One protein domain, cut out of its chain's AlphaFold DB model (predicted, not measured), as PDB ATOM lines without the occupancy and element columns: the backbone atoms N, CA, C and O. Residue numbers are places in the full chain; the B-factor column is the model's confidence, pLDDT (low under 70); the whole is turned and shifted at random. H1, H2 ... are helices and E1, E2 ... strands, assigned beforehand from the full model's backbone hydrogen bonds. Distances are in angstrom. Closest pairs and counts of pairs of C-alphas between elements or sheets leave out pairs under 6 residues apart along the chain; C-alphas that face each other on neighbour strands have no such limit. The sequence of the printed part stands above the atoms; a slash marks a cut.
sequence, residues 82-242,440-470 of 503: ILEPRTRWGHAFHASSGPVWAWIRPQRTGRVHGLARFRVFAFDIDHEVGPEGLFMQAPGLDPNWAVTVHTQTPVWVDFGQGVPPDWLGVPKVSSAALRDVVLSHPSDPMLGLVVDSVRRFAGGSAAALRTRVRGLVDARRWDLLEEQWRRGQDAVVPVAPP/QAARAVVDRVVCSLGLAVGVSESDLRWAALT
ATOM      1  N   ILE A  82     -18.590  62.831 -35.525       75.88
ATOM      2  CA  ILE A  82     -17.937  63.490 -34.389       75.88
ATOM      3  C   ILE A  82     -18.076  62.730 -33.060       75.88
ATOM      4  O   ILE A  82     -17.447  63.113 -32.072       75.88
ATOM      5  N   LEU A  83     -18.948  61.718 -32.991       82.06
ATOM      6  CA  LEU A  83     -19.043  60.843 -31.825       82.06
ATOM      7  C   LEU A  83     -17.895  59.837 -31.817       82.06
ATOM      8  O   LEU A  83     -17.261  59.582 -32.835       82.06
ATOM      9  N   GLU A  84     -17.641  59.229 -30.668       90.25
ATOM     10  CA  GLU A  84     -16.685  58.127 -30.599       90.25
ATOM     11  C   GLU A  84     -17.295  56.880 -31.263       90.25
ATOM     12  O   GLU A  84     -18.452  56.546 -30.976       90.25
ATOM     13  N   PRO A  85     -16.563  56.200 -32.166       93.19
ATOM     14  CA  PRO A  85     -17.030  54.951 -32.745       93.19
ATOM     15  C   PRO A  85     -17.120  53.883 -31.652       93.19
ATOM     16  O   PRO A  85     -16.323  53.852 -30.715       93.19
ATOM     17  N   ARG A  86     -18.101  52.991 -31.764       93.19
ATOM     18  CA  ARG A  86     -18.407  51.955 -30.769       93.19
ATOM     19  C   ARG A  86     -18.664  50.627 -31.454       93.19
ATOM     20  O   ARG A  86     -18.976  50.581 -32.639       93.19
ATOM     21  N   THR A  87     -18.563  49.556 -30.687       92.81
ATOM     22  CA  THR A  87     -18.877  48.193 -31.132       92.81
ATOM     23  C   THR A  87     -20.331  47.815 -30.899       92.81
ATOM     24  O   THR A  87     -20.767  46.762 -31.343       92.81
ATOM     25  N   ARG A  88     -21.091  48.646 -30.179       91.75
ATOM     26  CA  ARG A  88     -22.501  48.411 -29.871       91.75
ATOM     27  C   ARG A  88     -23.299  49.679 -30.102       91.75
ATOM     28  O   ARG A  88     -22.996  50.731 -29.536       91.75
ATOM     29  N   TRP A  89     -24.326  49.542 -30.921       93.38
ATOM     30  CA  TRP A  89     -25.267  50.593 -31.254       93.38
ATOM     31  C   TRP A  89     -26.673  50.040 -31.166       93.38
ATOM     32  O   TRP A  89     -26.900  48.856 -31.409       93.38
ATOM     33  N   GLY A  90     -27.624  50.905 -30.858       91.19
ATOM     34  CA  GLY A  90     -29.017  50.560 -31.025       91.19
ATOM     35  C   GLY A  90     -29.871  51.789 -31.232       91.19
ATOM     36  O   GLY A  90     -29.410  52.914 -31.036       91.19
ATOM     37  N   HIS A  91     -31.102  51.554 -31.652       91.00
ATOM     38  CA  HIS A  91     -32.134  52.568 -31.753       91.00
ATOM     39  C   HIS A  91     -33.501  51.903 -31.669       91.00
ATOM     40  O   HIS A  91     -33.742  50.902 -32.340       91.00
ATOM     41  N   ALA A  92     -34.399  52.457 -30.860       87.12
ATOM     42  CA  ALA A  92     -35.790  52.033 -30.820       87.12
ATOM     43  C   ALA A  92     -36.618  53.015 -31.650       87.12
ATOM     44  O   ALA A  92     -36.658  54.207 -31.361       87.12
ATOM     45  N   PHE A  93     -37.247  52.506 -32.705       85.50
ATOM     46  CA  PHE A  93     -38.119  53.297 -33.565       85.50
ATOM     47  C   PHE A  93     -39.502  53.357 -32.943       85.50
ATOM     48  O   PHE A  93     -40.044  52.311 -32.634       85.50
ATOM     49  N   HIS A  94     -40.089  54.542 -32.794       76.69
ATOM     50  CA  HIS A  94     -41.387  54.690 -32.115       76.69
ATOM     51  C   HIS A  94     -42.516  55.203 -33.003       76.69
ATOM     52  O   HIS A  94     -43.649  55.305 -32.543       76.69
ATOM     53  N   ALA A  95     -42.221  55.546 -34.257       71.00
ATOM     54  CA  ALA A  95     -43.246  55.998 -35.191       71.00
ATOM     55  C   ALA A  95     -44.056  54.821 -35.762       71.00
ATOM     56  O   ALA A  95     -43.817  53.657 -35.435       71.00
ATOM     57  N   SER A  96     -44.997  55.140 -36.652       68.31
ATOM     58  CA  SER A  96     -45.709  54.167 -37.480       68.31
ATOM     59  C   SER A  96     -44.751  53.160 -38.119       68.31
ATOM     60  O   SER A  96     -43.625  53.499 -38.490       68.31
ATOM     61  N   SER A  97     -45.219  51.921 -38.260       75.12
ATOM     62  CA  SER A  97     -44.506  50.877 -38.991       75.12
ATOM     63  C   SER A  97     -44.066  51.372 -40.370       75.12
ATOM     64  O   SER A  97     -44.801  52.099 -41.032       75.12
ATOM     65  N   GLY A  98     -42.888  50.961 -40.820       83.81
ATOM     66  CA  GLY A  98     -42.317  51.392 -42.096       83.81
ATOM     67  C   GLY A  98     -40.859  50.964 -42.205       83.81
ATOM     68  O   GLY A  98     -40.296  50.534 -41.207       83.81
ATOM     69  N   PRO A  99     -40.220  51.016 -43.379       87.69
ATOM     70  CA  PRO A  99     -38.817  50.635 -43.502       87.69
ATOM     71  C   PRO A  99     -37.926  51.480 -42.595       87.69
ATOM     72  O   PRO A  99     -38.147  52.674 -42.396       87.69
ATOM     73  N   VAL A 100     -36.903  50.832 -42.061       91.88
ATOM     74  CA  VAL A 100     -35.853  51.450 -41.269       91.88
ATOM     75  C   VAL A 100     -34.501  51.050 -41.818       91.88
ATOM     76  O   VAL A 100     -34.348  50.024 -42.488       91.88
ATOM     77  N   TRP A 101     -33.499  51.852 -41.503       94.88
ATOM     78  CA  TRP A 101     -32.129  51.578 -41.879       94.88
ATOM     79  C   TRP A 101     -31.164  51.865 -40.733       94.88
ATOM     80  O   TRP A 101     -31.444  52.673 -39.845       94.88
ATOM     81  N   ALA A 102     -30.016  51.197 -40.786       95.62
ATOM     82  CA  ALA A 102     -28.822  51.517 -40.021       95.62
ATOM     83  C   ALA A 102     -27.677  51.817 -40.999       95.62
ATOM     84  O   ALA A 102     -27.418  51.033 -41.908       95.62
ATOM     85  N   TRP A 103     -26.997  52.948 -40.835       97.19
ATOM     86  CA  TRP A 103     -25.853  53.341 -41.652       97.19
ATOM     87  C   TRP A 103     -24.562  53.101 -40.884       97.19
ATOM     88  O   TRP A 103     -24.214  53.864 -39.984       97.19
ATOM     89  N   ILE A 104     -23.873  52.024 -41.236       96.56
ATOM     90  CA  ILE A 104     -22.683  51.519 -40.561       96.56
ATOM     91  C   ILE A 104     -21.454  52.090 -41.264       96.56
ATOM     92  O   ILE A 104     -21.225  51.829 -42.441       96.56
ATOM     93  N   ARG A 105     -20.652  52.881 -40.553       96.06
ATOM     94  CA  ARG A 105     -19.479  53.567 -41.106       96.06
ATOM     95  C   ARG A 105     -18.236  53.177 -40.314       96.06
ATOM     96  O   ARG A 105     -18.178  53.469 -39.118       96.06
ATOM     97  N   PRO A 106     -17.244  52.518 -40.928       94.75
ATOM     98  CA  PRO A 106     -16.050  52.126 -40.207       94.75
ATOM     99  C   PRO A 106     -15.143  53.336 -39.966       94.75
ATOM    100  O   PRO A 106     -15.115  54.281 -40.754       94.75
ATOM    101  N   GLN A 107     -14.362  53.298 -38.885       91.38
ATOM    102  CA  GLN A 107     -13.376  54.349 -38.605       91.38
ATOM    103  C   GLN A 107     -12.300  54.452 -39.696       91.38
ATOM    104  O   GLN A 107     -11.754  55.525 -39.952       91.38
ATOM    105  N   ARG A 108     -11.981  53.319 -40.323       92.62
ATOM    106  CA  ARG A 108     -11.048  53.184 -41.441       92.62
ATOM    107  C   ARG A 108     -11.670  52.237 -42.455       92.62
ATOM    108  O   ARG A 108     -12.290  51.264 -42.043       92.62
ATOM    109  N   THR A 109     -11.469  52.498 -43.742       94.94
ATOM    110  CA  THR A 109     -11.853  51.561 -44.805       94.94
ATOM    111  C   THR A 109     -11.325  50.164 -44.502       94.94
ATOM    112  O   THR A 109     -10.155  50.014 -44.135       94.94
ATOM    113  N   GLY A 110     -12.176  49.159 -44.672       95.19
ATOM    114  CA  GLY A 110     -11.817  47.759 -44.500       95.19
ATOM    115  C   GLY A 110     -13.016  46.896 -44.138       95.19
ATOM    116  O   GLY A 110     -14.164  47.348 -44.143       95.19
ATOM    117  N   ARG A 111     -12.729  45.642 -43.799       95.44
ATOM    118  CA  ARG A 111     -13.745  44.653 -43.465       95.44
ATOM    119  C   ARG A 111     -14.427  44.950 -42.132       95.44
ATOM    120  O   ARG A 111     -13.767  45.090 -41.100       95.44
ATOM    121  N   VAL A 112     -15.754  45.024 -42.148       94.44
ATOM    122  CA  VAL A 112     -16.594  45.111 -40.952       94.44
ATOM    123  C   VAL A 112     -17.226  43.750 -40.721       94.44
ATOM    124  O   VAL A 112     -17.964  43.261 -41.572       94.44
ATOM    125  N   HIS A 113     -16.942  43.189 -39.548       93.06
ATOM    126  CA  HIS A 113     -17.551  41.967 -39.044       93.06
ATOM    127  C   HIS A 113     -18.491  42.288 -37.886       93.06
ATOM    128  O   HIS A 113     -18.104  42.995 -36.945       93.06
ATOM    129  N   GLY A 114     -19.710  41.764 -37.923       91.81
ATOM    130  CA  GLY A 114     -20.695  42.042 -36.896       91.81
ATOM    131  C   GLY A 114     -22.022  41.330 -37.083       91.81
ATOM    132  O   GLY A 114     -22.209  40.539 -37.989       91.81
ATOM    133  N   LEU A 115     -22.958  41.657 -36.208       90.31
ATOM    134  CA  LEU A 115     -24.323  41.181 -36.226       90.31
ATOM    135  C   LEU A 115     -25.239  42.373 -36.001       90.31
ATOM    136  O   LEU A 115     -25.142  43.049 -34.974       90.31
ATOM    137  N   ALA A 116     -26.148  42.621 -36.929       90.62
ATOM    138  CA  ALA A 116     -27.256  43.521 -36.674       90.62
ATOM    139  C   ALA A 116     -28.521  42.728 -36.386       90.62
ATOM    140  O   ALA A 116     -28.787  41.725 -37.037       90.62
ATOM    141  N   ARG A 117     -29.305  43.155 -35.400       86.56
ATOM    142  CA  ARG A 117     -30.541  42.485 -35.008       86.56
ATOM    143  C   ARG A 117     -31.735  43.384 -35.216       86.56
ATOM    144  O   ARG A 117     -31.734  44.556 -34.847       86.56
ATOM    145  N   PHE A 118     -32.774  42.776 -35.762       81.19
ATOM    146  CA  PHE A 118     -34.098  43.339 -35.912       81.19
ATOM    147  C   PHE A 118     -35.110  42.312 -35.390       81.19
ATOM    148  O   PHE A 118     -35.572  41.440 -36.124       81.19
ATOM    149  N   ARG A 119     -35.464  42.385 -34.103       77.00
ATOM    150  CA  ARG A 119     -36.291  41.360 -33.432       77.00
ATOM    151  C   ARG A 119     -35.682  39.952 -33.572       77.00
ATOM    152  O   ARG A 119     -34.566  39.723 -33.131       77.00
ATOM    153  N   VAL A 120     -36.439  39.031 -34.179       66.88
ATOM    154  CA  VAL A 120     -36.071  37.639 -34.473       66.88
ATOM    155  C   VAL A 120     -35.173  37.504 -35.705       66.88
ATOM    156  O   VAL A 120     -34.702  36.409 -35.995       66.88
ATOM    157  N   PHE A 121     -34.958  38.591 -36.450       72.94
ATOM    158  CA  PHE A 121     -34.024  38.611 -37.565       72.94
ATOM    159  C   PHE A 121     -32.665  39.068 -37.085       72.94
ATOM    160  O   PHE A 121     -32.556  40.028 -36.315       72.94
ATOM    161  N   ALA A 122     -31.637  38.434 -37.618       81.62
ATOM    162  CA  ALA A 122     -30.304  38.972 -37.579       81.62
ATOM    163  C   ALA A 122     -29.755  39.106 -39.003       81.62
ATOM    164  O   ALA A 122     -30.219  38.465 -39.943       81.62
ATOM    165  N   PHE A 123     -28.780  39.982 -39.158       84.62
ATOM    166  CA  PHE A 123     -28.018  40.179 -40.374       84.62
ATOM    167  C   PHE A 123     -26.572  39.979 -39.983       84.62
ATOM    168  O   PHE A 123     -26.054  40.729 -39.147       84.62
ATOM    169  N   ASP A 124     -25.955  38.947 -40.545       85.00
ATOM    170  CA  ASP A 124     -24.512  38.813 -40.452       85.00
ATOM    171  C   ASP A 124     -23.892  39.922 -41.299       85.00
ATOM    172  O   ASP A 124     -24.241  40.114 -42.465       85.00
ATOM    173  N   ILE A 125     -23.041  40.720 -40.672       90.00
ATOM    174  CA  ILE A 125     -22.335  41.802 -41.337       90.00
ATOM    175  C   ILE A 125     -20.946  41.265 -41.601       90.00
ATOM    176  O   ILE A 125     -20.139  41.182 -40.682       90.00
ATOM    177  N   ASP A 126     -20.669  40.934 -42.854       91.31
ATOM    178  CA  ASP A 126     -19.338  40.551 -43.302       91.31
ATOM    179  C   ASP A 126     -19.030  41.199 -44.660       91.31
ATOM    180  O   ASP A 126     -19.207  40.603 -45.723       91.31
ATOM    181  N   HIS A 127     -18.624  42.470 -44.624       93.25
ATOM    182  CA  HIS A 127     -18.442  43.281 -45.830       93.25
ATOM    183  C   HIS A 127     -17.157  44.100 -45.791       93.25
ATOM    184  O   HIS A 127     -16.795  44.654 -44.755       93.25
ATOM    185  N   GLU A 128     -16.508  44.248 -46.945       95.31
ATOM    186  CA  GLU A 128     -15.532  45.317 -47.170       95.31
ATOM    187  C   GLU A 128     -16.280  46.646 -47.284       95.31
ATOM    188  O   GLU A 128     -17.091  46.834 -48.194       95.31
ATOM    189  N   VAL A 129     -16.036  47.553 -46.340       94.62
ATOM    190  CA  VAL A 129     -16.768  48.814 -46.232       94.62
ATOM    191  C   VAL A 129     -15.828  49.990 -46.482       94.62
ATOM    192  O   VAL A 129     -14.815  50.165 -45.797       94.62
ATOM    193  N   GLY A 130     -16.170  50.805 -47.482       93.94
ATOM    194  CA  GLY A 130     -15.479  52.044 -47.819       93.94
ATOM    195  C   GLY A 130     -15.831  53.221 -46.898       93.94
ATOM    196  O   GLY A 130     -16.584  53.071 -45.931       93.94
ATOM    197  N   PRO A 131     -15.311  54.428 -47.191       91.38
ATOM    198  CA  PRO A 131     -15.659  55.644 -46.449       91.38
ATOM    199  C   PRO A 131     -17.151  56.008 -46.548       91.38
ATOM    200  O   PRO A 131     -17.674  56.711 -45.685       91.38
ATOM    201  N   GLU A 132     -17.845  55.536 -47.584       93.12
ATOM    202  CA  GLU A 132     -19.287  55.704 -47.768       93.12
ATOM    203  C   GLU A 132     -20.138  54.875 -46.792       93.12
ATOM    204  O   GLU A 132     -21.317  55.176 -46.598       93.12
ATOM    205  N   GLY A 133     -19.549  53.871 -46.137       95.75
ATOM    206  CA  GLY A 133     -20.245  52.994 -45.204       95.75
ATOM    207  C   GLY A 133     -21.050  51.878 -45.874       95.75
ATOM    208  O   GLY A 133     -20.887  51.563 -47.049       95.75
ATOM    209  N   LEU A 134     -21.917  51.263 -45.081       96.19
ATOM    210  CA  LEU A 134     -22.816  50.174 -45.444       96.19
ATOM    211  C   LEU A 134     -24.201  50.510 -44.898       96.19
ATOM    212  O   LEU A 134     -24.337  50.824 -43.713       96.19
ATOM    213  N   PHE A 135     -25.236  50.426 -45.727       95.62
ATOM    214  CA  PHE A 135     -26.602  50.445 -45.217       95.62
ATOM    215  C   PHE A 135     -27.053  49.035 -44.874       95.62
ATOM    216  O   PHE A 135     -26.951  48.128 -45.687       95.62
ATOM    217  N   MET A 136     -27.627  48.871 -43.694       94.12
ATOM    218  CA  MET A 136     -28.526  47.769 -43.405       94.12
ATOM    219  C   MET A 136     -29.957  48.294 -43.489       94.12
ATOM    220  O   MET A 136     -30.253  49.331 -42.900       94.12
ATOM    221  N   GLN A 137     -30.845  47.585 -44.175       91.25
ATOM    222  CA  GLN A 137     -32.257  47.931 -44.294       91.25
ATOM    223  C   GLN A 137     -33.142  46.779 -43.820       91.25
ATOM    224  O   GLN A 137     -32.962  45.627 -44.212       91.25
ATOM    225  N   ALA A 138     -34.137  47.111 -43.005       86.62
ATOM    226  CA  ALA A 138     -35.126  46.166 -42.509       86.62
ATOM    227  C   ALA A 138     -36.508  46.832 -42.473       86.62
ATOM    228  O   ALA A 138     -36.607  48.054 -42.354       86.62
ATOM    229  N   PRO A 139     -37.609  46.081 -42.561       81.88
ATOM    230  CA  PRO A 139     -38.918  46.626 -42.261       81.88
ATOM    231  C   PRO A 139     -39.008  46.935 -40.757       81.88
ATOM    232  O   PRO A 139     -38.779  46.074 -39.915       81.88
ATOM    233  N   GLY A 140     -39.370  48.165 -40.408       77.38
ATOM    234  CA  GLY A 140     -39.736  48.602 -39.061       77.38
ATOM    235  C   GLY A 140     -41.126  48.091 -38.704       77.38
ATOM    236  O   GLY A 140     -42.121  48.785 -38.882       77.38
ATOM    237  N   LEU A 141     -41.199  46.835 -38.277       67.81
ATOM    238  CA  LEU A 141     -42.465  46.099 -38.153       67.81
ATOM    239  C   LEU A 141     -43.165  46.295 -36.814       67.81
ATOM    240  O   LEU A 141     -44.367  46.077 -36.699       67.81
ATOM    241  N   ASP A 142     -42.402  46.663 -35.792       68.19
ATOM    242  CA  ASP A 142     -42.917  46.876 -34.452       68.19
ATOM    243  C   ASP A 142     -42.188  48.071 -33.831       68.19
ATOM    244  O   ASP A 142     -40.970  47.988 -33.647       68.19
ATOM    245  N   PRO A 143     -42.902  49.160 -33.486       63.75
ATOM    246  CA  PRO A 143     -42.311  50.326 -32.824       63.75
ATOM    247  C   PRO A 143     -41.794  50.023 -31.404       63.75
ATOM    248  O   PRO A 143     -41.273  50.879 -30.687       63.75
ATOM    249  N   ASN A 144     -41.968  48.780 -30.963       65.31
ATOM    250  CA  ASN A 144     -41.567  48.309 -29.656       65.31
ATOM    251  C   ASN A 144     -40.298  47.456 -29.725       65.31
ATOM    252  O   ASN A 144     -40.090  46.632 -28.845       65.31
ATOM    253  N   TRP A 145     -39.474  47.541 -30.769       75.62
ATOM    254  CA  TRP A 145     -38.212  46.803 -30.786       75.62
ATOM    255  C   TRP A 145     -37.068  47.661 -31.279       75.62
ATOM    256  O   TRP A 145     -37.184  48.415 -32.244       75.62
ATOM    257  N   ALA A 146     -35.947  47.527 -30.581       84.75
ATOM    258  CA  ALA A 146     -34.729  48.167 -31.001       84.75
ATOM    259  C   ALA A 146     -34.102  47.411 -32.165       84.75
ATOM    260  O   ALA A 146     -34.097  46.179 -32.208       84.75
ATOM    261  N   VAL A 147     -33.534  48.183 -33.076       89.31
ATOM    262  CA  VAL A 147     -32.520  47.702 -34.000       89.31
ATOM    263  C   VAL A 147     -31.197  47.827 -33.287       89.31
ATOM    264  O   VAL A 147     -30.873  48.922 -32.833       89.31
ATOM    265  N   THR A 148     -30.451  46.736 -33.167       90.75
ATOM    266  CA  THR A 148     -29.107  46.765 -32.582       90.75
ATOM    267  C   THR A 148     -28.069  46.382 -33.620       90.75
ATOM    268  O   THR A 148     -28.348  45.628 -34.548       90.75
ATOM    269  N   VAL A 149     -26.867  46.935 -33.495       93.25
ATOM    270  CA  VAL A 149     -25.717  46.613 -34.340       93.25
ATOM    271  C   VAL A 149     -24.531  46.353 -33.425       93.25
ATOM    272  O   VAL A 149     -24.132  47.226 -32.650       93.25
ATOM    273  N   HIS A 150     -23.984  45.145 -33.515       92.12
ATOM    274  CA  HIS A 150     -22.839  44.672 -32.749       92.12
ATOM    275  C   HIS A 150     -21.696  44.383 -33.715       92.12
ATOM    276  O   HIS A 150     -21.838  43.527 -34.576       92.12
ATOM    277  N   THR A 151     -20.561  45.055 -33.594       93.75
ATOM    278  CA  THR A 151     -19.404  44.852 -34.477       93.75
ATOM    279  C   THR A 151     -18.170  44.461 -33.680       93.75
ATOM    280  O   THR A 151     -18.031  44.803 -32.506       93.75
ATOM    281  N   GLN A 152     -17.244  43.742 -34.314       91.50
ATOM    282  CA  GLN A 152     -15.951  43.399 -33.712       91.50
ATOM    283  C   GLN A 152     -15.056  44.633 -33.553       91.50
ATOM    284  O   GLN A 152     -14.357  44.785 -32.551       91.50
ATOM    285  N   THR A 153     -15.096  45.536 -34.533       92.12
ATOM    286  CA  THR A 153     -14.332  46.785 -34.544       92.12
ATOM    287  C   THR A 153     -15.246  47.983 -34.280       92.12
ATOM    288  O   THR A 153     -16.424  47.946 -34.644       92.12
ATOM    289  N   PRO A 154     -14.757  49.056 -33.633       93.81
ATOM    290  CA  PRO A 154     -15.548  50.265 -33.448       93.81
ATOM    291  C   PRO A 154     -15.969  50.897 -34.783       93.81
ATOM    292  O   PRO A 154     -15.137  51.181 -35.645       93.81
ATOM    293  N   VAL A 155     -17.264  51.169 -34.921       95.38
ATOM    294  CA  VAL A 155     -17.882  51.834 -36.079       95.38
ATOM    295  C   VAL A 155     -18.767  52.988 -35.605       95.38
ATOM    296  O   VAL A 155     -19.114  53.062 -34.425       95.38
ATOM    297  N   TRP A 156     -19.167  53.878 -36.506       95.62
ATOM    298  CA  TRP A 156     -20.319  54.753 -36.291       95.62
ATOM    299  C   TRP A 156     -21.566  54.097 -36.861       95.62
ATOM    300  O   TRP A 156     -21.521  53.564 -37.969       95.62
ATOM    301  N   VAL A 157     -22.678  54.166 -36.132       95.56
ATOM    302  CA  VAL A 157     -23.979  53.749 -36.656       95.56
ATOM    303  C   VAL A 157     -24.992  54.848 -36.416       95.56
ATOM    304  O   VAL A 157     -25.162  55.327 -35.296       95.56
ATOM    305  N   ASP A 158     -25.689  55.218 -37.477       95.69
ATOM    306  CA  ASP A 158     -26.883  56.043 -37.396       95.69
ATOM    307  C   ASP A 158     -28.087  55.248 -37.843       95.69
ATOM    308  O   ASP A 158     -27.973  54.348 -38.667       95.69
ATOM    309  N   PHE A 159     -29.243  55.606 -37.311       94.75
ATOM    310  CA  PHE A 159     -30.492  54.934 -37.595       94.75
ATOM    311  C   PHE A 159     -31.481  55.941 -38.161       94.75
ATOM    312  O   PHE A 159     -31.450  57.123 -37.808       94.75
ATOM    313  N   GLY A 160     -32.364  55.478 -39.032       93.81
ATOM    314  CA  GLY A 160     -33.436  56.307 -39.553       93.81
ATOM    315  C   GLY A 160     -34.526  55.492 -40.222       93.81
ATOM    316  O   GLY A 160     -34.473  54.265 -40.276       93.81
ATOM    317  N   GLN A 161     -35.542  56.203 -40.694       92.62
ATOM    318  CA  GLN A 161     -36.707  55.635 -41.365       92.62
ATOM    319  C   GLN A 161     -36.614  55.824 -42.878       92.62
ATOM    320  O   GLN A 161     -35.794  56.604 -43.365       92.62
ATOM    321  N   GLY A 162     -37.444  55.098 -43.617       92.25
ATOM    322  CA  GLY A 162     -37.501  55.151 -45.070       92.25
ATOM    323  C   GLY A 162     -36.535  54.176 -45.739       92.25
ATOM    324  O   GLY A 162     -35.970  53.280 -45.111       92.25
ATOM    325  N   VAL A 163     -36.360  54.340 -47.048       92.75
ATOM    326  CA  VAL A 163     -35.490  53.490 -47.871       92.75
ATOM    327  C   VAL A 163     -34.349  54.339 -48.419       92.75
ATOM    328  O   VAL A 163     -34.617  55.218 -49.244       92.75
ATOM    329  N   PRO A 164     -33.086  54.093 -48.019       94.62
ATOM    330  CA  PRO A 164     -31.946  54.739 -48.653       94.62
ATOM    331  C   PRO A 164     -31.979  54.457 -50.161       94.62
ATOM    332  O   PRO A 164     -32.068  53.290 -50.551       94.62
ATOM    333  N   PRO A 165     -31.940  55.471 -51.036       93.62
ATOM    334  CA  PRO A 165     -32.070  55.246 -52.471       93.62
ATOM    335  C   PRO A 165     -30.814  54.619 -53.095       93.62
ATOM    336  O   PRO A 165     -29.696  54.844 -52.641       93.62
ATOM    337  N   ASP A 166     -30.977  53.817 -54.153       91.81
ATOM    338  CA  ASP A 166     -29.856  53.130 -54.838       91.81
ATOM    339  C   ASP A 166     -28.855  54.087 -55.475       91.81
ATOM    340  O   ASP A 166     -27.662  53.797 -55.534       91.81
ATOM    341  N   TRP A 167     -29.323  55.257 -55.913       93.12
ATOM    342  CA  TRP A 167     -28.466  56.261 -56.535       93.12
ATOM    343  C   TRP A 167     -27.425  56.846 -55.574       93.12
ATOM    344  O   TRP A 167     -26.536  57.551 -56.037       93.12
ATOM    345  N   LEU A 168     -27.486  56.555 -54.267       93.19
ATOM    346  CA  LEU A 168     -26.405  56.881 -53.328       93.19
ATOM    347  C   LEU A 168     -25.145  56.041 -53.563       93.19
ATOM    348  O   LEU A 168     -24.076  56.421 -53.095       93.19
ATOM    349  N   GLY A 169     -25.249  54.909 -54.268       92.31
ATOM    350  CA  GLY A 169     -24.109  54.044 -54.577       92.31
ATOM    351  C   GLY A 169     -23.429  53.428 -53.349       92.31
ATOM    352  O   GLY A 169     -22.308  52.940 -53.465       92.31
ATOM    353  N   VAL A 170     -24.081  53.466 -52.183       94.12
ATOM    354  CA  VAL A 170     -23.603  52.834 -50.949       94.12
ATOM    355  C   VAL A 170     -24.040  51.370 -50.952       94.12
ATOM    356  O   VAL A 170     -25.219  51.113 -51.227       94.12
ATOM    357  N   PRO A 171     -23.142  50.416 -50.646       93.75
ATOM    358  CA  PRO A 171     -23.509  49.017 -50.462       93.75
ATOM    359  C   PRO A 171     -24.670  48.861 -49.476       93.75
ATOM    360  O   PRO A 171     -24.780  49.614 -48.503       93.75
ATOM    361  N   LYS A 172     -25.539  47.877 -49.724       91.75
ATOM    362  CA  LYS A 172     -26.694  47.606 -48.867       91.75
ATOM    363  C   LYS A 172     -26.804  46.126 -48.543       91.75
ATOM    364  O   LYS A 172     -26.671  45.293 -49.432       91.75
ATOM    365  N   VAL A 173     -27.114  45.858 -47.288       89.44
ATOM    366  CA  VAL A 173     -27.619  44.596 -46.756       89.44
ATOM    367  C   VAL A 173     -29.098  44.808 -46.492       89.44
ATOM    368  O   VAL A 173     -29.475  45.790 -45.848       89.44
ATOM    369  N   SER A 174     -29.956  43.939 -47.009       84.44
ATOM    370  CA  SER A 174     -31.400  44.130 -46.878       84.44
ATOM    371  C   SER A 174     -32.104  42.846 -46.493       84.44
ATOM    372  O   SER A 174     -31.780  41.761 -46.971       84.44
ATOM    373  N   SER A 175     -33.152  42.973 -45.679       74.31
ATOM    374  CA  SER A 175     -34.087  41.861 -45.493       74.31
ATOM    375  C   SER A 175     -34.882  41.545 -46.753       74.31
ATOM    376  O   SER A 175     -35.461  40.464 -46.851       74.31
ATOM    377  N   ALA A 176     -34.948  42.484 -47.704       69.19
ATOM    378  CA  ALA A 176     -35.679  42.296 -48.943       69.19
ATOM    379  C   ALA A 176     -35.136  41.067 -49.688       69.19
ATOM    380  O   ALA A 176     -33.942  40.941 -49.950       69.19
ATOM    381  N   ALA A 177     -36.038  40.144 -50.025       63.00
ATOM    382  CA  ALA A 177     -35.722  38.863 -50.661       63.00
ATOM    383  C   ALA A 177     -34.814  37.909 -49.852       63.00
ATOM    384  O   ALA A 177     -34.349  36.924 -50.426       63.00
ATOM    385  N   LEU A 178     -34.608  38.158 -48.549       64.19
ATOM    386  CA  LEU A 178     -33.918  37.265 -47.603       64.19
ATOM    387  C   LEU A 178     -32.485  36.872 -47.983       64.19
ATOM    388  O   LEU A 178     -31.978  35.864 -47.498       64.19
ATOM    389  N   ARG A 179     -31.829  37.632 -48.863       65.38
ATOM    390  CA  ARG A 179     -30.480  37.280 -49.327       65.38
ATOM    391  C   ARG A 179     -29.458  37.340 -48.200       65.38
ATOM    392  O   ARG A 179     -28.615  36.455 -48.107       65.38
ATOM    393  N   ASP A 180     -29.604  38.345 -47.344       69.25
ATOM    394  CA  ASP A 180     -28.617  38.687 -46.321       69.25
ATOM    395  C   ASP A 180     -29.149  38.462 -44.893       69.25
ATOM    396  O   ASP A 180     -28.507  38.814 -43.905       69.25
ATOM    397  N   VAL A 181     -30.361  37.910 -44.769       69.88
ATOM    398  CA  VAL A 181     -30.960  37.596 -43.468       69.88
ATOM    399  C   VAL A 181     -30.357  36.300 -42.968       69.88
ATOM    400  O   VAL A 181     -30.345  35.309 -43.690       69.88
ATOM    401  N   VAL A 182     -29.922  36.292 -41.715       67.19
ATOM    402  CA  VAL A 182     -29.643  35.078 -40.956       67.19
ATOM    403  C   VAL A 182     -30.735  34.954 -39.903       67.19
ATOM    404  O   VAL A 182     -30.951  35.849 -39.084       67.19
ATOM    405  N   LEU A 183     -31.465  33.843 -39.921       63.44
ATOM    406  CA  LEU A 183     -32.362  33.541 -38.814       63.44
ATOM    407  C   LEU A 183     -31.515  33.224 -37.579       63.44
ATOM    408  O   LEU A 183     -30.734  32.272 -37.594       63.44
ATOM    409  N   SER A 184     -31.676  34.015 -36.518       57.50
ATOM    410  CA  SER A 184     -31.129  33.702 -35.195       57.50
ATOM    411  C   SER A 184     -31.562  32.284 -34.800       57.50
ATOM    412  O   SER A 184     -32.719  31.914 -35.004       57.50
ATOM    413  N   HIS A 185     -30.636  31.467 -34.291       53.03
ATOM    414  CA  HIS A 185     -30.836  30.031 -34.063       53.03
ATOM    415  C   HIS A 185     -32.023  29.718 -33.113       53.03
ATOM    416  O   HIS A 185     -32.336  30.518 -32.237       53.03
ATOM    417  N   PRO A 186     -32.675  28.539 -33.212       41.19
ATOM    418  CA  PRO A 186     -33.738  28.072 -32.303       41.19
ATOM    419  C   PRO A 186     -33.394  27.944 -30.806       41.19
ATOM    420  O   PRO A 186     -34.307  27.698 -30.018       41.19
ATOM    421  N   SER A 187     -32.124  28.077 -30.410       44.41
ATOM    422  CA  SER A 187     -31.703  28.224 -29.003       44.41
ATOM    423  C   SER A 187     -32.025  29.613 -28.454       44.41
ATOM    424  O   SER A 187     -32.090  29.759 -27.237       44.41
ATOM    425  N   ASP A 188     -32.258  30.599 -29.331       52.84
ATOM    426  CA  ASP A 188     -32.823  31.894 -28.975       52.84
ATOM    427  C   ASP A 188     -34.147  31.631 -28.240       52.84
ATOM    428  O   ASP A 188     -35.098  31.121 -28.854       52.84
ATOM    429  N   PRO A 189     -34.230  31.927 -26.930       51.81
ATOM    430  CA  PRO A 189     -35.408  31.626 -26.138       51.81
ATOM    431  C   PRO A 189     -36.662  32.268 -26.717       51.81
ATOM    432  O   PRO A 189     -37.733  31.697 -26.565       51.81
ATOM    433  N   MET A 190     -36.559  33.388 -27.437       47.56
ATOM    434  CA  MET A 190     -37.687  34.011 -28.122       47.56
ATOM    435  C   MET A 190     -38.108  33.249 -29.376       47.56
ATOM    436  O   MET A 190     -39.309  33.118 -29.605       47.56
ATOM    437  N   LEU A 191     -37.187  32.693 -30.169       50.94
ATOM    438  CA  LEU A 191     -37.571  31.825 -31.288       50.94
ATOM    439  C   LEU A 191     -38.137  30.499 -30.769       50.94
ATOM    440  O   LEU A 191     -39.189  30.066 -31.237       50.94
ATOM    441  N   GLY A 192     -37.503  29.900 -29.759       51.31
ATOM    442  CA  GLY A 192     -38.002  28.723 -29.049       51.31
ATOM    443  C   GLY A 192     -39.382  28.968 -28.444       51.31
ATOM    444  O   GLY A 192     -40.281  28.154 -28.613       51.31
ATOM    445  N   LEU A 193     -39.608  30.135 -27.843       50.00
ATOM    446  CA  LEU A 193     -40.882  30.513 -27.249       50.00
ATOM    447  C   LEU A 193     -41.932  30.892 -28.283       50.00
ATOM    448  O   LEU A 193     -43.096  30.577 -28.071       50.00
ATOM    449  N   VAL A 194     -41.576  31.526 -29.398       51.16
ATOM    450  CA  VAL A 194     -42.497  31.739 -30.522       51.16
ATOM    451  C   VAL A 194     -42.885  30.386 -31.107       51.16
ATOM    452  O   VAL A 194     -44.070  30.117 -31.264       51.16
ATOM    453  N   VAL A 195     -41.923  29.493 -31.344       51.72
ATOM    454  CA  VAL A 195     -42.161  28.131 -31.837       51.72
ATOM    455  C   VAL A 195     -43.010  27.324 -30.849       51.72
ATOM    456  O   VAL A 195     -43.984  26.703 -31.264       51.72
ATOM    457  N   ASP A 196     -42.716  27.365 -29.551       51.12
ATOM    458  CA  ASP A 196     -43.428  26.615 -28.511       51.12
ATOM    459  C   ASP A 196     -44.788  27.220 -28.166       51.12
ATOM    460  O   ASP A 196     -45.751  26.487 -27.936       51.12
ATOM    461  N   SER A 197     -44.915  28.546 -28.185       49.12
ATOM    462  CA  SER A 197     -46.205  29.225 -28.045       49.12
ATOM    463  C   SER A 197     -47.079  28.935 -29.257       49.12
ATOM    464  O   SER A 197     -48.240  28.584 -29.080       49.12
ATOM    465  N   VAL A 198     -46.531  28.962 -30.477       48.09
ATOM    466  CA  VAL A 198     -47.253  28.529 -31.685       48.09
ATOM    467  C   VAL A 198     -47.652  27.054 -31.590       48.09
ATOM    468  O   VAL A 198     -48.806  26.737 -31.871       48.09
ATOM    469  N   ARG A 199     -46.752  26.156 -31.157       51.34
ATOM    470  CA  ARG A 199     -47.043  24.720 -30.962       51.34
ATOM    471  C   ARG A 199     -48.218  24.507 -30.006       51.34
ATOM    472  O   ARG A 199     -49.123  23.734 -30.311       51.34
ATOM    473  N   ARG A 200     -48.239  25.224 -28.875       53.19
ATOM    474  CA  ARG A 200     -49.328  25.151 -27.883       53.19
ATOM    475  C   ARG A 200     -50.633  25.771 -28.391       53.19
ATOM    476  O   ARG A 200     -51.698  25.245 -28.089       53.19
ATOM    477  N   PHE A 201     -50.571  26.860 -29.159       47.62
ATOM    478  CA  PHE A 201     -51.759  27.591 -29.619       47.62
ATOM    479  C   PHE A 201     -52.424  27.024 -30.875       47.62
ATOM    480  O   PHE A 201     -53.632  27.178 -31.034       47.62
ATOM    481  N   ALA A 202     -51.669  26.382 -31.768       44.31
ATOM    482  CA  ALA A 202     -52.196  25.831 -33.019       44.31
ATOM    483  C   ALA A 202     -52.669  24.370 -32.900       44.31
ATOM    484  O   ALA A 202     -53.036  23.771 -33.907       44.31
ATOM    485  N   GLY A 203     -52.611  23.772 -31.703       51.25
ATOM    486  CA  GLY A 203     -52.892  22.347 -31.496       51.25
ATOM    487  C   GLY A 203     -51.973  21.406 -32.291       51.25
ATOM    488  O   GLY A 203     -52.342  20.261 -32.528       51.25
ATOM    489  N   GLY A 204     -50.807  21.878 -32.754       47.91
ATOM    490  CA  GLY A 204     -50.082  21.273 -33.873       47.91
ATOM    491  C   GLY A 204     -48.560  21.281 -33.730       47.91
ATOM    492  O   GLY A 204     -47.962  22.156 -33.106       47.91
ATOM    493  N   SER A 205     -47.943  20.271 -34.342       55.47
ATOM    494  CA  SER A 205     -46.502  20.003 -34.366       55.47
ATOM    495  C   SER A 205     -45.695  21.099 -35.082       55.47
ATOM    496  O   SER A 205     -46.248  21.969 -35.753       55.47
ATOM    497  N   ALA A 206     -44.358  21.038 -35.008       52.31
ATOM    498  CA  ALA A 206     -43.459  21.932 -35.753       52.31
ATOM    499  C   ALA A 206     -43.777  22.015 -37.266       52.31
ATOM    500  O   ALA A 206     -43.492  23.030 -37.901       52.31
ATOM    501  N   ALA A 207     -44.413  20.980 -37.828       58.31
ATOM    502  CA  ALA A 207     -44.878  20.966 -39.207       58.31
ATOM    503  C   ALA A 207     -45.956  22.029 -39.485       58.31
ATOM    504  O   ALA A 207     -45.903  22.657 -40.532       58.31
ATOM    505  N   ALA A 208     -46.878  22.307 -38.555       57.25
ATOM    506  CA  ALA A 208     -47.966  23.269 -38.771       57.25
ATOM    507  C   ALA A 208     -47.466  24.722 -38.869       57.25
ATOM    508  O   ALA A 208     -47.905  25.475 -39.741       57.25
ATOM    509  N   LEU A 209     -46.504  25.112 -38.020       58.09
ATOM    510  CA  LEU A 209     -45.832  26.412 -38.131       58.09
ATOM    511  C   LEU A 209     -45.041  26.501 -39.438       58.09
ATOM    512  O   LEU A 209     -45.169  27.495 -40.147       58.09
ATOM    513  N   ARG A 210     -44.278  25.453 -39.786       61.34
ATOM    514  CA  ARG A 210     -43.563  25.399 -41.069       61.34
ATOM    515  C   ARG A 210     -44.516  25.557 -42.246       61.34
ATOM    516  O   ARG A 210     -44.239  26.367 -43.112       61.34
ATOM    517  N   THR A 211     -45.659  24.873 -42.256       66.88
ATOM    518  CA  THR A 211     -46.684  25.026 -43.298       66.88
ATOM    519  C   THR A 211     -47.214  26.454 -43.367       66.88
ATOM    520  O   THR A 211     -47.376  26.989 -44.460       66.88
ATOM    521  N   ARG A 212     -47.453  27.100 -42.218       63.81
ATOM    522  CA  ARG A 212     -47.955  28.476 -42.183       63.81
ATOM    523  C   ARG A 212     -46.920  29.476 -42.693       63.81
ATOM    524  O   ARG A 212     -47.275  30.296 -43.525       63.81
ATOM    525  N   VAL A 213     -45.663  29.388 -42.251       64.19
ATOM    526  CA  VAL A 213     -44.586  30.266 -42.743       64.19
ATOM    527  C   VAL A 213     -44.279  29.971 -44.212       64.19
ATOM    528  O   VAL A 213     -44.165  30.906 -44.992       64.19
ATOM    529  N   ARG A 214     -44.265  28.700 -44.632       69.12
ATOM    530  CA  ARG A 214     -44.167  28.309 -46.045       69.12
ATOM    531  C   ARG A 214     -45.297  28.898 -46.890       69.12
ATOM    532  O   ARG A 214     -45.071  29.216 -48.044       69.12
ATOM    533  N   GLY A 215     -46.492  29.069 -46.329       67.38
ATOM    534  CA  GLY A 215     -47.609  29.736 -47.002       67.38
ATOM    535  C   GLY A 215     -47.461  31.257 -47.135       67.38
ATOM    536  O   GLY A 215     -48.183  31.856 -47.927       67.38
ATOM    537  N   LEU A 216     -46.551  31.890 -46.384       61.88
ATOM    538  CA  LEU A 216     -46.297  33.338 -46.446       61.88
ATOM    539  C   LEU A 216     -45.259  33.719 -47.510       61.88
ATOM    540  O   LEU A 216     -45.067  34.903 -47.777       61.88
ATOM    541  N   VAL A 217     -44.552  32.739 -48.072       62.22
ATOM    542  CA  VAL A 217     -43.329  32.956 -48.849       62.22
ATOM    543  C   VAL A 217     -43.345  32.048 -50.076       62.22
ATOM    544  O   VAL A 217     -43.910  30.959 -50.031       62.22
ATOM    545  N   ASP A 218     -42.750  32.466 -51.193       74.12
ATOM    546  CA  ASP A 218     -42.640  31.560 -52.340       74.12
ATOM    547  C   ASP A 218     -41.736  30.354 -52.016       74.12
ATOM    548  O   ASP A 218     -40.886  30.409 -51.123       74.12
ATOM    549  N   ALA A 219     -41.921  29.245 -52.740       72.19
ATOM    550  CA  ALA A 219     -41.217  27.991 -52.462       72.19
ATOM    551  C   ALA A 219     -39.687  28.154 -52.457       72.19
ATOM    552  O   ALA A 219     -39.016  27.593 -51.600       72.19
ATOM    553  N   ARG A 220     -39.142  28.989 -53.351       74.06
ATOM    554  CA  ARG A 220     -37.698  29.227 -53.442       74.06
ATOM    555  C   ARG A 220     -37.175  29.972 -52.211       74.06
ATOM    556  O   ARG A 220     -36.113  29.629 -51.700       74.06
ATOM    557  N   ARG A 221     -37.901  30.988 -51.734       67.00
ATOM    558  CA  ARG A 221     -37.573  31.708 -50.490       67.00
ATOM    559  C   ARG A 221     -37.674  30.799 -49.269       67.00
ATOM    560  O   ARG A 221     -36.834  30.893 -48.379       67.00
ATOM    561  N   TRP A 222     -38.669  29.912 -49.240       72.44
ATOM    562  CA  TRP A 222     -38.796  28.918 -48.176       72.44
ATOM    563  C   TRP A 222     -37.592  27.978 -48.124       72.44
ATOM    564  O   TRP A 222     -37.038  27.772 -47.049       72.44
ATOM    565  N   ASP A 223     -37.161  27.451 -49.270       75.12
ATOM    566  CA  ASP A 223     -36.041  26.509 -49.327       75.12
ATOM    567  C   ASP A 223     -34.741  27.146 -48.804       75.12
ATOM    568  O   ASP A 223     -34.007  26.510 -48.047       75.12
ATOM    569  N   LEU A 224     -34.502  28.428 -49.116       69.00
ATOM    570  CA  LEU A 224     -33.375  29.199 -48.574       69.00
ATOM    571  C   LEU A 224     -33.461  29.364 -47.050       69.00
ATOM    572  O   LEU A 224     -32.474  29.128 -46.356       69.00
ATOM    573  N   LEU A 225     -34.633  29.731 -46.518       67.38
ATOM    574  CA  LEU A 225     -34.843  29.848 -45.069       67.38
ATOM    575  C   LEU A 225     -34.660  28.509 -44.359       67.38
ATOM    576  O   LEU A 225     -34.055  28.452 -43.292       67.38
ATOM    577  N   GLU A 226     -35.190  27.427 -44.926       70.81
ATOM    578  CA  GLU A 226     -35.092  26.094 -44.340       70.81
ATOM    579  C   GLU A 226     -33.649  25.585 -44.357       70.81
ATOM    580  O   GLU A 226     -33.197  24.970 -43.390       70.81
ATOM    581  N   GLU A 227     -32.910  25.872 -45.424       72.31
ATOM    582  CA  GLU A 227     -31.489  25.579 -45.507       72.31
ATOM    583  C   GLU A 227     -30.677  26.386 -44.488       72.31
ATOM    584  O   GLU A 227     -29.871  25.801 -43.765       72.31
ATOM    585  N   GLN A 228     -30.920  27.692 -44.362       66.50
ATOM    586  CA  GLN A 228     -30.280  28.521 -43.338       66.50
ATOM    587  C   GLN A 228     -30.604  28.040 -41.923       66.50
ATOM    588  O   GLN A 228     -29.698  27.902 -41.108       66.50
ATOM    589  N   TRP A 229     -31.867  27.710 -41.645       68.12
ATOM    590  CA  TRP A 229     -32.280  27.151 -40.357       68.12
ATOM    591  C   TRP A 229     -31.539  25.845 -40.066       68.12
ATOM    592  O   TRP A 229     -31.048  25.635 -38.961       68.12
ATOM    593  N   ARG A 230     -31.436  24.958 -41.062       68.31
ATOM    594  CA  ARG A 230     -30.757  23.663 -40.930       68.31
ATOM    595  C   ARG A 230     -29.252  23.816 -40.727       68.31
ATOM    596  O   ARG A 230     -28.661  23.014 -40.013       68.31
ATOM    597  N   ARG A 231     -28.646  24.819 -41.363       64.75
ATOM    598  CA  ARG A 231     -27.226  25.165 -41.215       64.75
ATOM    599  C   ARG A 231     -26.930  25.962 -39.948       64.75
ATOM    600  O   ARG A 231     -25.751  26.123 -39.655       64.75
ATOM    601  N   GLY A 232     -27.957  26.478 -39.266       55.94
ATOM    602  CA  GLY A 232     -27.852  27.479 -38.211       55.94
ATOM    603  C   GLY A 232     -26.725  27.178 -37.233       55.94
ATOM    604  O   GLY A 232     -26.864  26.342 -36.349       55.94
ATOM    605  N   GLN A 233     -25.610  27.876 -37.409       56.03
ATOM    606  CA  GLN A 233     -24.656  28.117 -36.343       56.03
ATOM    607  C   GLN A 233     -25.241  29.269 -35.530       56.03
ATOM    608  O   GLN A 233     -25.812  30.195 -36.116       56.03
ATOM    609  N   ASP A 234     -25.156  29.207 -34.200       57.09
ATOM    610  CA  ASP A 234     -25.514  30.352 -33.365       57.09
ATOM    611  C   ASP A 234     -24.784  31.574 -33.926       57.09
ATOM    612  O   ASP A 234     -23.557  31.557 -34.044       57.09
ATOM    613  N   ALA A 235     -25.531  32.608 -34.329       61.47
ATOM    614  CA  ALA A 235     -24.927  33.868 -34.723       61.47
ATOM    615  C   ALA A 235     -24.178  34.387 -33.495       61.47
ATOM    616  O   ALA A 235     -24.785  34.892 -32.544       61.47
ATOM    617  N   VAL A 236     -22.865  34.164 -33.477       67.19
ATOM    618  CA  VAL A 236     -22.033  34.475 -32.324       67.19
ATOM    619  C   VAL A 236     -22.021  35.984 -32.213       67.19
ATOM    620  O   VAL A 236     -21.450  36.673 -33.056       67.19
ATOM    621  N   VAL A 237     -22.670  36.504 -31.170       71.75
ATOM    622  CA  VAL A 237     -22.561  37.922 -30.841       71.75
ATOM    623  C   VAL A 237     -21.085  38.196 -30.630       71.75
ATOM    624  O   VAL A 237     -20.496  37.586 -29.730       71.75
ATOM    625  N   PRO A 238     -20.473  39.093 -31.415       74.12
ATOM    626  CA  PRO A 238     -19.101  39.467 -31.167       74.12
ATOM    627  C   PRO A 238     -18.976  39.929 -29.717       74.12
ATOM    628  O   PRO A 238     -19.678  40.848 -29.279       74.12
ATOM    629  N   VAL A 239     -18.104  39.271 -28.955       74.75
ATOM    630  CA  VAL A 239     -17.763  39.749 -27.619       74.75
ATOM    631  C   VAL A 239     -17.074  41.087 -27.829       74.75
ATOM    632  O   VAL A 239     -16.029  41.163 -28.477       74.75
ATOM    633  N   ALA A 240     -17.702  42.158 -27.346       70.50
ATOM    634  CA  ALA A 240     -17.124  43.483 -27.466       70.50
ATOM    635  C   ALA A 240     -15.760  43.472 -26.757       70.50
ATOM    636  O   ALA A 240     -15.679  42.970 -25.631       70.50
ATOM    637  N   PRO A 241     -14.697  44.003 -27.383       76.56
ATOM    638  CA  PRO A 241     -13.415  44.110 -26.718       76.56
ATOM    639  C   PRO A 241     -13.588  44.937 -25.434       76.56
ATOM    640  O   PRO A 241     -14.314  45.942 -25.442       76.56
ATOM    641  N   PRO A 242     -12.951  44.531 -24.323       74.75
ATOM    642  CA  PRO A 242     -12.990  45.312 -23.096       74.75
ATOM    643  C   PRO A 242     -12.453  46.725 -23.365       74.75
ATOM    644  O   PRO A 242     -11.458  46.897 -24.066       74.75
ATOM    645  N   GLN A 440     -52.501  34.525 -23.576       77.94
ATOM    646  CA  GLN A 440     -52.985  35.626 -24.418       77.94
ATOM    647  C   GLN A 440     -51.853  36.582 -24.824       77.94
ATOM    648  O   GLN A 440     -51.771  36.972 -25.988       77.94
ATOM    649  N   ALA A 441     -50.961  36.923 -23.888       73.06
ATOM    650  CA  ALA A 441     -49.775  37.719 -24.186       73.06
ATOM    651  C   ALA A 441     -48.859  36.991 -25.182       73.06
ATOM    652  O   ALA A 441     -48.387  37.603 -26.138       73.06
ATOM    653  N   ALA A 442     -48.676  35.676 -25.018       69.81
ATOM    654  CA  ALA A 442     -47.908  34.864 -25.954       69.81
ATOM    655  C   ALA A 442     -48.510  34.871 -27.362       69.81
ATOM    656  O   ALA A 442     -47.784  35.079 -28.331       69.81
ATOM    657  N   ARG A 443     -49.835  34.740 -27.485       69.19
ATOM    658  CA  ARG A 443     -50.531  34.840 -28.773       69.19
ATOM    659  C   ARG A 443     -50.313  36.201 -29.433       69.19
ATOM    660  O   ARG A 443     -49.972  36.246 -30.606       69.19
ATOM    661  N   ALA A 444     -50.424  37.294 -28.680       73.06
ATOM    662  CA  ALA A 444     -50.187  38.638 -29.208       73.06
ATOM    663  C   ALA A 444     -48.729  38.867 -29.653       73.06
ATOM    664  O   ALA A 444     -48.479  39.636 -30.582       73.06
ATOM    665  N   VAL A 445     -47.755  38.228 -28.996       69.81
ATOM    666  CA  VAL A 445     -46.348  38.240 -29.434       69.81
ATOM    667  C   VAL A 445     -46.185  37.427 -30.717       69.81
ATOM    668  O   VAL A 445     -45.609  37.924 -31.681       69.81
ATOM    669  N   VAL A 446     -46.743  36.216 -30.764       69.25
ATOM    670  CA  VAL A 446     -46.705  35.335 -31.939       69.25
ATOM    671  C   VAL A 446     -47.340  35.998 -33.156       69.25
ATOM    672  O   VAL A 446     -46.708  36.041 -34.205       69.25
ATOM    673  N   ASP A 447     -48.548  36.543 -33.028       70.81
ATOM    674  CA  ASP A 447     -49.253  37.184 -34.141       70.81
ATOM    675  C   ASP A 447     -48.441  38.374 -34.682       70.81
ATOM    676  O   ASP A 447     -48.303  38.532 -35.897       70.81
ATOM    677  N   ARG A 448     -47.793  39.150 -33.798       70.69
ATOM    678  CA  ARG A 448     -46.865  40.223 -34.191       70.69
ATOM    679  C   ARG A 448     -45.617  39.703 -34.900       70.69
ATOM    680  O   ARG A 448     -45.203  40.310 -35.886       70.69
ATOM    681  N   VAL A 449     -45.021  38.604 -34.437       70.12
ATOM    682  CA  VAL A 449     -43.837  37.990 -35.067       70.12
ATOM    683  C   VAL A 449     -44.183  37.372 -36.422       70.12
ATOM    684  O   VAL A 449     -43.444  37.562 -37.380       70.12
ATOM    685  N   VAL A 450     -45.320  36.689 -36.547       67.69
ATOM    686  CA  VAL A 450     -45.789  36.120 -37.819       67.69
ATOM    687  C   VAL A 450     -46.118  37.226 -38.818       67.69
ATOM    688  O   VAL A 450     -45.722  37.125 -39.975       67.69
ATOM    689  N   CYS A 451     -46.779  38.300 -38.378       69.81
ATOM    690  CA  CYS A 451     -46.996  39.488 -39.206       69.81
ATOM    691  C   CYS A 451     -45.657  40.098 -39.650       69.81
ATOM    692  O   CYS A 451     -45.447  40.366 -40.832       69.81
ATOM    693  N   SER A 452     -44.710  40.205 -38.713       68.06
ATOM    694  CA  SER A 452     -43.353  40.685 -38.971       68.06
ATOM    695  C   SER A 452     -42.630  39.834 -40.028       68.06
ATOM    696  O   SER A 452     -42.045  40.371 -40.960       68.06
ATOM    697  N   LEU A 453     -42.712  38.506 -39.922       67.50
ATOM    698  CA  LEU A 453     -42.168  37.555 -40.895       67.50
ATOM    699  C   LEU A 453     -42.848  37.656 -42.255       67.50
ATOM    700  O   LEU A 453     -42.156  37.742 -43.263       67.50
ATOM    701  N   GLY A 454     -44.178  37.695 -42.299       65.25
ATOM    702  CA  GLY A 454     -44.915  37.845 -43.553       65.25
ATOM    703  C   GLY A 454     -44.503  39.106 -44.310       65.25
ATOM    704  O   GLY A 454     -44.275  39.054 -45.514       65.25
ATOM    705  N   LEU A 455     -44.314  40.215 -43.595       65.56
ATOM    706  CA  LEU A 455     -43.828  41.459 -44.180       65.56
ATOM    707  C   LEU A 455     -42.342  41.370 -44.561       65.56
ATOM    708  O   LEU A 455     -41.990  41.657 -45.696       65.56
ATOM    709  N   ALA A 456     -41.450  40.904 -43.687       65.81
ATOM    710  CA  ALA A 456     -40.027  40.793 -44.028       65.81
ATOM    711  C   ALA A 456     -39.768  39.900 -45.248       65.81
ATOM    712  O   ALA A 456     -38.909  40.216 -46.069       65.81
ATOM    713  N   VAL A 457     -40.527  38.810 -45.392       63.62
ATOM    714  CA  VAL A 457     -40.341  37.873 -46.498       63.62
ATOM    715  C   VAL A 457     -41.146  38.253 -47.743       63.62
ATOM    716  O   VAL A 457     -40.705  37.971 -48.857       63.62
ATOM    717  N   GLY A 458     -42.323  38.860 -47.591       57.53
ATOM    718  CA  GLY A 458     -43.213  39.205 -48.702       57.53
ATOM    719  C   GLY A 458     -42.836  40.494 -49.428       57.53
ATOM    720  O   GLY A 458     -43.212  40.675 -50.582       57.53
ATOM    721  N   VAL A 459     -42.075  41.374 -48.782       62.09
ATOM    722  CA  VAL A 459     -41.888  42.749 -49.244       62.09
ATOM    723  C   VAL A 459     -40.660  42.848 -50.160       62.09
ATOM    724  O   VAL A 459     -39.523  42.561 -49.775       62.09
ATOM    725  N   SER A 460     -40.892  43.238 -51.416       68.06
ATOM    726  CA  SER A 460     -39.838  43.672 -52.336       68.06
ATOM    727  C   SER A 460     -39.313  45.055 -51.939       68.06
ATOM    728  O   SER A 460     -39.944  45.792 -51.187       68.06
ATOM    729  N   GLU A 461     -38.175  45.478 -52.485       66.25
ATOM    730  CA  GLU A 461     -37.701  46.846 -52.245       66.25
ATOM    731  C   GLU A 461     -38.711  47.907 -52.724       66.25
ATOM    732  O   GLU A 461     -38.873  48.949 -52.090       66.25
ATOM    733  N   SER A 462     -39.442  47.615 -53.805       70.81
ATOM    734  CA  SER A 462     -40.515  48.487 -54.296       70.81
ATOM    735  C   SER A 462     -41.656  48.601 -53.283       70.81
ATOM    736  O   SER A 462     -42.172  49.696 -53.071       70.81
ATOM    737  N   ASP A 463     -41.990  47.506 -52.598       67.00
ATOM    738  CA  ASP A 463     -43.013  47.495 -51.552       67.00
ATOM    739  C   ASP A 463     -42.555  48.278 -50.309       67.00
ATOM    740  O   ASP A 463     -43.343  49.037 -49.747       67.00
ATOM    741  N   LEU A 464     -41.272  48.184 -49.915       64.19
ATOM    742  CA  LEU A 464     -40.719  49.023 -48.835       64.19
ATOM    743  C   LEU A 464     -40.815  50.510 -49.194       64.19
ATOM    744  O   LEU A 464     -41.217  51.317 -48.358       64.19
ATOM    745  N   ARG A 465     -40.470  50.881 -50.435       68.25
ATOM    746  CA  ARG A 465     -40.572  52.272 -50.907       68.25
ATOM    747  C   ARG A 465     -42.017  52.762 -50.899       68.25
ATOM    748  O   ARG A 465     -42.277  53.867 -50.439       68.25
ATOM    749  N   TRP A 466     -42.956  51.939 -51.361       69.88
ATOM    750  CA  TRP A 466     -44.376  52.287 -51.350       69.88
ATOM    751  C   TRP A 466     -44.917  52.470 -49.926       69.88
ATOM    752  O   TRP A 466     -45.602  53.455 -49.655       69.88
ATOM    753  N   ALA A 467     -44.555  51.581 -48.997       63.53
ATOM    754  CA  ALA A 467     -44.939  51.697 -47.592       63.53
ATOM    755  C   ALA A 467     -44.363  52.963 -46.931       63.53
ATOM    756  O   ALA A 467     -45.046  53.627 -46.155       63.53
ATOM    757  N   ALA A 468     -43.124  53.339 -47.274       59.75
ATOM    758  CA  ALA A 468     -42.509  54.577 -46.795       59.75
ATOM    759  C   ALA A 468     -43.259  55.835 -47.268       59.75
ATOM    760  O   ALA A 468     -43.343  56.813 -46.531       59.75
ATOM    761  N   LEU A 469     -43.789  55.812 -48.494       69.38
ATOM    762  CA  LEU A 469     -44.502  56.940 -49.098       69.38
ATOM    763  C   LEU A 469     -45.911  57.127 -48.540       69.38
ATOM    764  O   LEU A 469     -46.371  58.254 -48.388       69.38
ATOM    765  N   THR A 470     -46.615  56.029 -48.290       71.69
ATOM    766  CA  THR A 470     -48.033  56.071 -47.916       71.69
ATOM    767  C   THR A 470     -48.250  56.080 -46.409       71.69
ATOM    768  O   THR A 470     -49.347  56.407 -45.963       71.69
TER     769      THR A 470
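AT A GLANCE: This is residues 82 to 242 and 440 to 470 of the 503 residues of the protein "XRE family transcriptional regulator" of Dermatophilaceae bacterium (UniProt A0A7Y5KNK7). Look first for a twisted sheet folded back on itself into a flattened, incompletely closed barrel, with E6 bending sharply between its two parts. A loose cluster of crossed helices, H1, H2 and H4, with H3 near it, sits beyond one end, and H5 covers part of E2 and E5. The 192 printed residues include E1 to E8, then H1 to H5; the sheet is branched and mixed in direction, and the class is mixed, helices and strands. The whole is compact, with a radius of gyration of the C-alphas of 16.8 A and spans of 54 by 41 by 31 A.

HOW THE PARTS SIT: Begin at E1, residues 86 to 92, an edge strand antiparallel to E6, residues 146 to 161; N 89 and O 149 are 2.9 A apart. E6 bends by 157 degrees at residue 155. On its other side are E2, residues 98 to 106, with N 103 to O 158 at 2.8 A, and E3, residues 110 to 118, with N 115 to O 150 at 2.7 A, both antiparallel to it. E3 forms a hairpin with E4, residues 121 to 129; N 114 and O 125 are 2.9 A apart. E5, residues 134 to 140, is antiparallel to E2, with N 100 to O 138 at 2.8 A. Edge strand E7, residues 172 to 174, is parallel to E5, with N 137 to O 173 at 2.8 A. Edge strand E8, residues 181 to 183, is antiparallel to E4, with N 182 to O 122 at 2.8 A. H1, residues 189 to 201, touches H2, residues 206 to 214, about perpendicular at 79 degrees; the closest C-alphas, of Arg 199 and Ala 206, are 6.6 A apart. H3, residues 219 to 231, only grazes the sheet with residues 225 to 229. H4, residues 440 to 458, touches H1 with residues 442 to 449 alone; the closest C-alphas, of Val 194 and Val 446, are 5.7 A apart. H5, residues 461 to 470, is on the sheet at a height of 9.4 A. In the five helices every O i to N i+4 pair is within hydrogen-bond range.

IN THESE COORDINATES: Find C-alpha 86 at (-18.407, 51.955, -30.769), where E1 begins. E2 is 26.3 A long, E3 24.3 A and E4 21.8 A. H4 runs 26.4 A from C-alpha 440 at (-52.985, 35.626, -24.418); H5 ends at C-alpha 470, (-48.033, 56.071, -47.916).

THE WHOLE: The C-alphas farthest apart, of Ile 82 and Gly 203, are 54.1 A apart. Residues 243 to 439 are not printed; the gap from C-alpha 242 to C-alpha 440 is 41.2 A. Of the links printed whole, none is long. Mean pLDDT of the printed part is 75.7, with 83 residues under 70, among them 176 to 217.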